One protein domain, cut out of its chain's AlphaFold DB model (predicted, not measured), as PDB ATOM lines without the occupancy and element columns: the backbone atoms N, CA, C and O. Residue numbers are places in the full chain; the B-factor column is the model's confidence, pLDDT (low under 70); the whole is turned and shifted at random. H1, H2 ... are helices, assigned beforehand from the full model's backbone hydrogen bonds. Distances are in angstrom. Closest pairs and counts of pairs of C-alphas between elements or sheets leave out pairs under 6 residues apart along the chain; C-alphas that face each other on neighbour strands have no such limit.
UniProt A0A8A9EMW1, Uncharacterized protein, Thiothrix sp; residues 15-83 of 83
ATOM      1  N   LEU A  15     190.075 192.915 172.391       94.69
ATOM      2  CA  LEU A  15     190.612 192.925 173.757       94.69
ATOM      3  C   LEU A  15     190.632 194.341 174.331       94.69
ATOM      4  O   LEU A  15     190.338 194.535 175.512       94.69
ATOM      5  N   ALA A  16     190.935 195.334 173.492       95.44
ATOM      6  CA  ALA A  16     190.841 196.735 173.877       95.44
ATOM      7  C   ALA A  16     189.391 197.118 174.205       95.44
ATOM      8  O   ALA A  16     189.165 197.848 175.169       95.44
ATOM      9  N   GLU A  17     188.406 196.584 173.477       95.44
ATOM     10  CA  GLU A  17     186.986 196.761 173.803       95.44
ATOM     11  C   GLU A  17     186.639 196.217 175.190       95.44
ATOM     12  O   GLU A  17     186.007 196.930 175.974       95.44
ATOM     13  N   GLN A  18     187.088 195.001 175.524       96.75
ATOM     14  CA  GLN A  18     186.838 194.413 176.845       96.75
ATOM     15  C   GLN A  18     187.499 195.225 177.962       96.75
ATOM     16  O   GLN A  18     186.860 195.517 178.973       96.75
ATOM     17  N   ALA A  19     188.749 195.651 177.769       95.62
ATOM     18  CA  ALA A  19     189.448 196.476 178.749       95.62
ATOM     19  C   ALA A  19     188.771 197.843 178.939       95.62
ATOM     20  O   ALA A  19     188.604 198.303 180.066       95.62
ATOM     21  N   CYS A  20     188.312 198.477 177.857       95.88
ATOM     22  CA  CYS A  20     187.586 199.741 177.947       95.88
ATOM     23  C   CYS A  20     186.203 199.577 178.591       95.88
ATOM     24  O   CYS A  20     185.749 200.494 179.266       95.88
ATOM     25  N   ALA A  21     185.532 198.433 178.423       96.06
ATOM     26  CA  ALA A  21     184.283 198.148 179.130       96.06
ATOM     27  C   ALA A  21     184.503 198.089 180.651       96.06
ATOM     28  O   ALA A  21     183.785 198.753 181.392       96.06
ATOM     29  N   VAL A  22     185.556 197.398 181.100       96.56
ATOM     30  CA  VAL A  22     185.947 197.362 182.520       96.56
ATOM     31  C   VAL A  22     186.247 198.764 183.050       96.56
ATOM     32  O   VAL A  22     185.756 199.143 184.109       96.56
ATOM     33  N   LEU A  23     187.004 199.563 182.295       95.56
ATOM     34  CA  LEU A  23     187.317 200.939 182.684       95.56
ATOM     35  C   LEU A  23     186.088 201.853 182.707       95.56
ATOM     36  O   LEU A  23     186.049 202.790 183.501       95.56
ATOM     37  N   ALA A  24     185.085 201.602 181.865       96.38
ATOM     38  CA  ALA A  24     183.849 202.377 181.880       96.38
ATOM     39  C   ALA A  24     183.065 202.125 183.173       96.38
ATOM     40  O   ALA A  24     182.520 203.065 183.748       96.38
ATOM     41  N   GLU A  25     183.054 200.874 183.637       94.62
ATOM     42  CA  GLU A  25     182.417 200.457 184.887       94.62
ATOM     43  C   GLU A  25     183.187 200.964 186.122       94.62
ATOM     44  O   GLU A  25     182.570 201.368 187.105       94.62
ATOM     45  N   SER A  26     184.525 200.978 186.086       93.44
ATOM     46  CA  SER A  26     185.355 201.303 187.257       93.44
ATOM     47  C   SER A  26     185.800 202.764 187.367       93.44
ATOM     48  O   SER A  26     185.947 203.269 188.481       93.44
ATOM     49  N   CYS A  27     186.035 203.438 186.240       92.81
ATOM     50  CA  CYS A  27     186.586 204.796 186.159       92.81
ATOM     51  C   CYS A  27     185.655 205.786 185.440       92.81
ATOM     52  O   CYS A  27     185.949 206.980 185.402       92.81
ATOM     53  N   GLY A  28     184.541 205.311 184.879       94.75
ATOM     54  CA  GLY A  28     183.565 206.129 184.168       94.75
ATOM     55  C   GLY A  28     183.766 206.169 182.652       94.75
ATOM     56  O   GLY A  28     184.834 205.871 182.106       94.75
ATOM     57  N   LYS A  29     182.691 206.550 181.957       93.00
ATOM     58  CA  LYS A  29     182.594 206.489 180.494       93.00
ATOM     59  C   LYS A  29     183.608 207.387 179.782       93.00
ATOM     60  O   LYS A  29     184.254 206.921 178.852       93.00
ATOM     61  N   ASP A  30     183.808 208.616 180.251       94.69
ATOM     62  CA  ASP A  30     184.722 209.571 179.606       94.69
ATOM     63  C   ASP A  30     186.177 209.083 179.637       94.69
ATOM     64  O   ASP A  30     186.909 209.184 178.649       94.69
ATOM     65  N   TYR A  31     186.587 208.475 180.757       93.31
ATOM     66  CA  TYR A  31     187.910 207.870 180.885       93.31
ATOM     67  C   TYR A  31     188.074 206.686 179.926       93.31
ATOM     68  O   TYR A  31     189.083 206.586 179.223       93.31
ATOM     69  N   ALA A  32     187.073 205.806 179.859       93.81
ATOM     70  CA  ALA A  32     187.079 204.672 178.944       93.81
ATOM     71  C   ALA A  32     187.111 205.105 177.473       93.81
ATOM     72  O   ALA A  32     187.870 204.537 176.692       93.81
ATOM     73  N   ASP A  33     186.350 206.131 177.096       93.81
ATOM     74  CA  ASP A  33     186.303 206.639 175.724       93.81
ATOM     75  C   ASP A  33     187.637 207.283 175.314       93.81
ATOM     76  O   ASP A  33     188.118 207.054 174.200       93.81
ATOM     77  N   ALA A  34     188.326 207.968 176.234       94.06
ATOM     78  CA  ALA A  34     189.692 208.439 175.997       94.06
ATOM     79  C   ALA A  34     190.670 207.278 175.718       94.06
ATOM     80  O   ALA A  34     191.522 207.376 174.828       94.06
ATOM     81  N   LYS A  35     190.546 206.150 176.435       94.38
ATOM     82  CA  LYS A  35     191.366 204.953 176.168       94.38
ATOM     83  C   LYS A  35     190.969 204.255 174.867       94.38
ATOM     84  O   LYS A  35     191.865 203.873 174.118       94.38
ATOM     85  N   ARG A  36     189.674 204.170 174.539       93.50
ATOM     86  CA  ARG A  36     189.199 203.658 173.238       93.50
ATOM     87  C   ARG A  36     189.810 204.437 172.084       93.50
ATOM     88  O   ARG A  36     190.318 203.826 171.151       93.50
ATOM     89  N   HIS A  37     189.825 205.767 172.165       92.44
ATOM     90  CA  HIS A  37     190.449 206.606 171.143       92.44
ATOM     91  C   HIS A  37     191.954 206.363 171.012       92.44
ATOM     92  O   HIS A  37     192.459 206.312 169.891       92.44
ATOM     93  N   ARG A  38     192.665 206.169 172.130       93.25
ATOM     94  CA  ARG A  38     194.103 205.847 172.120       93.25
ATOM     95  C   ARG A  38     194.397 204.478 171.498       93.25
ATOM     96  O   ARG A  38     195.410 204.336 170.828       93.25
ATOM     97  N   LEU A  39     193.543 203.485 171.739       94.06
ATOM     98  CA  LEU A  39     193.740 202.100 171.292       94.06
ATOM     99  C   LEU A  39     193.142 201.813 169.905       94.06
ATOM    100  O   LEU A  39     193.358 200.736 169.351       94.06
ATOM    101  N   ALA A  40     192.391 202.754 169.330       93.44
ATOM    102  CA  ALA A  40     191.747 202.586 168.035       93.44
ATOM    103  C   ALA A  40     192.777 202.363 166.914       93.44
ATOM    104  O   ALA A  40     193.612 203.220 166.613       93.44
ATOM    105  N   GLY A  41     192.675 201.215 166.240       91.44
ATOM    106  CA  GLY A  41     193.602 200.808 165.187       91.44
ATOM    107  C   GLY A  41     194.962 200.322 165.666       91.44
ATOM    108  O   GLY A  41     195.840 200.127 164.824       91.44
ATOM    109  N   GLU A  42     195.154 200.142 166.972       94.31
ATOM    110  CA  GLU A  42     196.352 199.494 167.486       94.31
ATOM    111  C   GLU A  42     196.232 197.963 167.360       94.31
ATOM    112  O   GLU A  42     195.169 197.394 167.623       94.31
ATOM    113  N   PRO A  43     197.306 197.263 166.955       92.75
ATOM    114  CA  PRO A  43     197.322 195.809 166.878       92.75
ATOM    115  C   PRO A  43     197.253 195.167 168.269       92.75
ATOM    116  O   PRO A  43     197.727 195.733 169.259       92.75
ATOM    117  N   ARG A  44     196.769 193.917 168.322       92.31
ATOM    118  CA  ARG A  44     196.645 193.102 169.547       92.31
ATOM    119  C   ARG A  44     197.886 193.138 170.440       92.31
ATOM    120  O   ARG A  44     197.752 193.250 171.653       92.31
ATOM    121  N   PHE A  45     199.083 193.075 169.855       92.44
ATOM    122  CA  PHE A  45     200.334 193.116 170.616       92.44
ATOM    123  C   PHE A  45     200.482 194.414 171.421       92.44
ATOM    124  O   PHE A  45     200.745 194.370 172.618       92.44
ATOM    125  N   LYS A  46     200.230 195.574 170.807       93.31
ATOM    126  CA  LYS A  46     200.286 196.860 171.516       93.31
ATOM    127  C   LYS A  46     199.184 196.998 172.561       93.31
ATOM    128  O   LYS A  46     199.425 197.591 173.607       93.31
ATOM    129  N   VAL A  47     198.003 196.429 172.314       94.75
ATOM    130  CA  VAL A  47     196.934 196.362 173.322       94.75
ATOM    131  C   VAL A  47     197.390 195.545 174.532       94.75
ATOM    132  O   VAL A  47     197.221 195.997 175.658       94.75
ATOM    133  N   LEU A  48     198.029 194.389 174.318       93.88
ATOM    134  CA  LEU A  48     198.585 193.554 175.389       93.88
ATOM    135  C   LEU A  48     199.691 194.270 176.173       93.88
ATOM    136  O   LEU A  48     199.684 194.222 177.402       93.88
ATOM    137  N   VAL A  49     200.597 194.976 175.487       94.06
ATOM    138  CA  VAL A  49     201.588 195.843 176.148       94.06
ATOM    139  C   VAL A  49     200.871 196.875 177.017       94.06
ATOM    140  O   VAL A  49     201.208 197.026 178.190       94.06
ATOM    141  N   TRP A  50     199.847 197.538 176.478       95.19
ATOM    142  CA  TRP A  50     199.086 198.564 177.186       95.19
ATOM    143  C   TRP A  50     198.343 198.039 178.427       95.19
ATOM    144  O   TRP A  50     198.209 198.782 179.395       95.19
ATOM    145  N   LEU A  51     197.948 196.759 178.486       94.62
ATOM    146  CA  LEU A  51     197.357 196.169 179.703       94.62
ATOM    147  C   LEU A  51     198.291 196.222 180.930       94.62
ATOM    148  O   LEU A  51     197.831 196.069 182.064       94.62
ATOM    149  N   ASN A  52     199.592 196.460 180.741       92.62
ATOM    150  CA  ASN A  52     200.519 196.728 181.844       92.62
ATOM    151  C   ASN A  52     200.261 198.075 182.542       92.62
ATOM    152  O   ASN A  52     200.709 198.251 183.670       92.62
ATOM    153  N   GLU A  53     199.538 199.004 181.909       92.69
ATOM    154  CA  GLU A  53     199.111 200.269 182.524       92.69
ATOM    155  C   GLU A  53     197.887 200.100 183.442       92.69
ATOM    156  O   GLU A  53     197.543 201.027 184.174       92.69
ATOM    157  N   LEU A  54     197.207 198.946 183.409       92.94
ATOM    158  CA  LEU A  54     196.076 198.684 184.297       92.94
ATOM    159  C   LEU A  54     196.561 198.387 185.717       92.94
ATOM    160  O   LEU A  54     197.451 197.555 185.933       92.94
ATOM    161  N   ASP A  55     195.909 199.023 186.690       92.81
ATOM    162  CA  ASP A  55     196.044 198.648 188.092       92.81
ATOM    163  C   ASP A  55     195.517 197.225 188.350       92.81
ATOM    164  O   ASP A  55     194.791 196.631 187.545       92.81
ATOM    165  N   SER A  56     195.881 196.666 189.505       92.06
ATOM    166  CA  SER A  56     195.525 195.294 189.867       92.06
ATOM    167  C   SER A  56     194.012 195.059 189.929       92.06
ATOM    168  O   SER A  56     193.557 193.974 189.580       92.06
ATOM    169  N   LYS A  57     193.214 196.058 190.331       94.94
ATOM    170  CA  LYS A  57     191.752 195.926 190.437       94.94
ATOM    171  C   LYS A  57     191.126 195.783 189.050       94.94
ATOM    172  O   LYS A  57     190.330 194.875 188.820       94.94
ATOM    173  N   ASN A  58     191.513 196.653 188.124       95.25
ATOM    174  CA  ASN A  58     191.045 196.651 186.745       95.25
ATOM    175  C   ASN A  58     191.549 195.429 185.971       95.25
ATOM    176  O   ASN A  58     190.817 194.876 185.152       95.25
ATOM    177  N   LEU A  59     192.762 194.954 186.267       94.50
ATOM    178  CA  LEU A  59     193.280 193.717 185.691       94.50
ATOM    179  C   LEU A  59     192.468 192.492 186.129       94.50
ATOM    180  O   LEU A  59     192.112 191.668 185.291       94.50
ATOM    181  N   ILE A  60     192.152 192.381 187.423       95.56
ATOM    182  CA  ILE A  60     191.324 191.288 187.951       95.56
ATOM    183  C   ILE A  60     189.927 191.342 187.330       95.56
ATOM    184  O   ILE A  60     189.430 190.323 186.863       95.56
ATOM    185  N   ALA A  61     189.315 192.527 187.258       96.12
ATOM    186  CA  ALA A  61     188.006 192.697 186.630       96.12
ATOM    187  C   ALA A  61     188.015 192.299 185.142       96.12
ATOM    188  O   ALA A  61     187.088 191.636 184.673       96.12
ATOM    189  N   LEU A  62     189.084 192.631 184.411       96.56
ATOM    190  CA  LEU A  62     189.273 192.183 183.033       96.56
ATOM    191  C   LEU A  62     189.430 190.664 182.938       96.56
ATOM    192  O   LEU A  62     188.775 190.053 182.102       96.56
ATOM    193  N   ALA A  63     190.234 190.044 183.800       96.12
ATOM    194  CA  ALA A  63     190.391 188.593 183.822       96.12
ATOM    195  C   ALA A  63     189.057 187.874 184.084       96.12
ATOM    196  O   ALA A  63     188.693 186.967 183.336       96.12
ATOM    197  N   THR A  64     188.276 188.352 185.060       96.50
ATOM    198  CA  THR A  64     186.921 187.853 185.340       96.50
ATOM    199  C   THR A  64     186.016 187.982 184.119       96.50
ATOM    200  O   THR A  64     185.336 187.028 183.753       96.50
ATOM    201  N   ARG A  65     186.033 189.137 183.442       95.56
ATOM    202  CA  ARG A  65     185.233 189.369 182.230       95.56
ATOM    203  C   ARG A  65     185.622 188.443 181.076       95.56
ATOM    204  O   ARG A  65     184.765 188.030 180.304       95.56
ATOM    205  N   LEU A  66     186.908 188.130 180.958       94.81
ATOM    206  CA  LEU A  66     187.448 187.215 179.956       94.81
ATOM    207  C   LEU A  66     187.289 185.737 180.346       94.81
ATOM    208  O   LEU A  66     187.633 184.870 179.545       94.81
ATOM    209  N   ASN A  67     186.763 185.451 181.542       96.38
ATOM    210  CA  ASN A  67     186.643 184.111 182.109       96.38
ATOM    211  C   ASN A  67     187.984 183.350 182.140       96.38
ATOM    212  O   ASN A  67     188.055 182.170 181.799       96.38
ATOM    213  N   ILE A  68     189.054 184.047 182.531       94.94
ATOM    214  CA  ILE A  68     190.395 183.476 182.710       94.94
ATOM    215  C   ILE A  68     190.929 183.785 184.113       94.94
ATOM    216  O   ILE A  68     190.543 184.794 184.714       94.94
ATOM    217  N   PRO A  69     191.856 182.974 184.647       96.12
ATOM    218  CA  PRO A  69     192.544 183.302 185.887       96.12
ATOM    219  C   PRO A  69     193.314 184.624 185.769       96.12
ATOM    220  O   PRO A  69     194.058 184.853 184.815       96.12
ATOM    221  N   ALA A  70     193.192 185.491 186.778       92.44
ATOM    222  CA  ALA A  70     193.928 186.759 186.810       92.44
ATOM    223  C   ALA A  70     195.453 186.561 186.797       92.44
ATOM    224  O   ALA A  70     196.171 187.388 186.239       92.44
ATOM    225  N   ALA A  71     195.937 185.449 187.361       93.44
ATOM    226  CA  ALA A  71     197.346 185.068 187.319       93.44
ATOM    227  C   ALA A  71     197.841 184.847 185.879       93.44
ATOM    228  O   ALA A  71     198.898 185.354 185.516       93.44
ATOM    229  N   ASP A  72     197.053 184.175 185.040       93.75
ATOM    230  CA  ASP A  72     197.426 183.874 183.652       93.75
ATOM    231  C   ASP A  72     197.476 185.149 182.801       93.75
ATOM    232  O   ASP A  72     198.386 185.340 181.985       93.75
ATOM    233  N   LEU A  73     196.533 186.069 183.031       92.50
ATOM    234  CA  LEU A  73     196.548 187.383 182.392       92.50
ATOM    235  C   LEU A  73     197.756 188.219 182.847       92.50
ATOM    236  O   LEU A  73     198.390 188.888 182.027       92.50
ATOM    237  N   ASP A  74     198.099 188.165 184.138       92.12
ATOM    238  CA  ASP A  74     199.261 188.863 184.691       92.12
ATOM    239  C   ASP A  74     200.584 188.306 184.138       92.12
ATOM    240  O   ASP A  74     201.461 189.079 183.751       92.12
ATOM    241  N   ILE A  75     200.711 186.981 184.008       93.06
ATOM    242  CA  ILE A  75     201.854 186.339 183.341       93.06
ATOM    243  C   ILE A  75     201.945 186.825 181.894       93.06
ATOM    244  O   ILE A  75     202.996 187.304 181.470       93.06
ATOM    245  N   THR A  76     200.837 186.778 181.151       91.69
ATOM    246  CA  THR A  76     200.798 187.172 179.736       91.69
ATOM    247  C   THR A  76     201.272 188.611 179.534       91.69
ATOM    248  O   THR A  76     202.149 188.857 178.704       91.69
ATOM    249  N   ARG A  77     200.751 189.578 180.304       89.88
ATOM    250  CA  ARG A  77     201.152 190.987 180.140       89.88
ATOM    251  C   ARG A  77     202.617 191.230 180.520       89.88
ATOM    252  O   ARG A  77     203.273 192.036 179.858       89.88
ATOM    253  N   ARG A  78     203.139 190.522 181.534       90.19
ATOM    254  CA  ARG A  78     204.547 190.616 181.961       90.19
ATOM    255  C   ARG A  78     205.483 190.055 180.899       90.19
ATOM    256  O   ARG A  78     206.460 190.716 180.567       90.19
ATOM    257  N   THR A  79     205.149 188.899 180.327       92.12
ATOM    258  CA  THR A  79     205.902 188.301 179.216       92.12
ATOM    259  C   THR A  79     205.937 189.241 178.018       92.12
ATOM    260  O   THR A  79     207.000 189.491 177.462       92.12
ATOM    261  N   VAL A  80     204.797 189.834 177.654       90.81
ATOM    262  CA  VAL A  80     204.727 190.785 176.536       90.81
ATOM    263  C   VAL A  80     205.533 192.060 176.809       90.81
ATOM    264  O   VAL A  80     206.105 192.619 175.882       90.81
ATOM    265  N   ARG A  81     205.624 192.514 178.065       86.50
ATOM    266  CA  ARG A  81     206.442 193.675 178.452       86.50
ATOM    267  C   ARG A  81     207.950 193.424 178.324       86.50
ATOM    268  O   ARG A  81     208.698 194.386 178.184       86.50
ATOM    269  N   SER A  82     208.391 192.173 178.452       85.12
ATOM    270  CA  SER A  82     209.811 191.803 178.394       85.12
ATOM    271  C   SER A  82     210.332 191.494 176.987       85.12
ATOM    272  O   SER A  82     211.530 191.259 176.847       85.12
ATOM    273  N   LEU A  83     209.448 191.451 175.987       80.50
ATOM    274  CA  LEU A  83     209.787 191.280 174.570       80.50
ATOM    275  C   LEU A  83     210.134 192.626 173.927       80.50
ATOM    276  O   LEU A  83     211.069 192.636 173.100       80.50
TER     277      LEU A  83
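This is residues 15 to 83 of the 83 residues of an uncharacterized protein of Thiothrix sp (UniProt A0A8A9EMW1). What is the shape of this domain? It is a compact cluster of five helices: a helical hairpin of H1 and H2 makes one end, H5 makes the other, and H3 and H4 lie between them. H1, H3, H5 and H4 form a ring of contacts, and H2 folds back along H1 outside that ring. How large is it, and what is it made of? The printed part has 69 residues with five named helices, H1 to H5 in chain order, and no named strand, and the class is all helix. It is compact, with a radius of gyration of the C-alphas of 11.3 A, and spans 30 by 23 by 17 A.

Where is the longest helix? H1, residues 15 to 27, measures 17.6 A from C-alpha 15 at (190.612, 192.925, 173.757) to C-alpha 27 at (186.586, 204.796, 186.159). Where are the others? H2, residues 29 to 39, measures 15.1 A, and H3, residues 44 to 53, 15.0 A. H4, residues 56 to 65, measures 14.1 A. H5, residues 70 to 81, measures 16.6 A and ends with C-alpha 81 at (206.442, 193.675, 178.452).

What does H1, the hub, touch? It touches H2 in a hairpin, at a shallow tilt of 25 degrees, opposite ways, with the closest C-alphas, those of Ala 24 and Ala 32, 4.9 A apart. It touches H4 at a steep tilt of 57 degrees, opposite ways, the closest C-alphas being those of Ala 19 and Leu 62, 6.1 A apart. With residues 15 to 19 alone it touches H3, at a shallow tilt of 25 degrees, the same way; the closest C-alphas, of Ala 16 and Val 47, are 6.1 A apart. How does H5 stand? Its residues 77 to 81 alone touch H3, only just about perpendicular at 72 degrees, with the closest C-alphas, of Val 49 and Arg 81, 5.8 A apart. Its residues 70 to 74 alone touch H4, at a tilt of 67 degrees, only just steep, opposite ways; the closest C-alphas, of Ala 63 and Ala 70, are 5.0 A apart. Which helices stay apart? H1 and H5, H2 and H4, and H2 and H5 are apart, while H3 and H4 are close but not clearly touching, with the closest C-alphas, of Leu 51 and Leu 59, 7.6 A apart. What do the backbones show? In H1, H2, H4 and H5 every O i to N i+4 pair is within hydrogen-bond range, and in H3 4 of 6 are.

How far does it reach? The two C-alphas farthest apart, of Lys 29 and Leu 83, the chain's last residue, are 31.7 A apart. Are there cuts or long links? The printed part has no cut, and the four links between helices are tight. Is the confidence low anywhere? No printed residue is under 70, and the mean pLDDT of the printed part is 93.6.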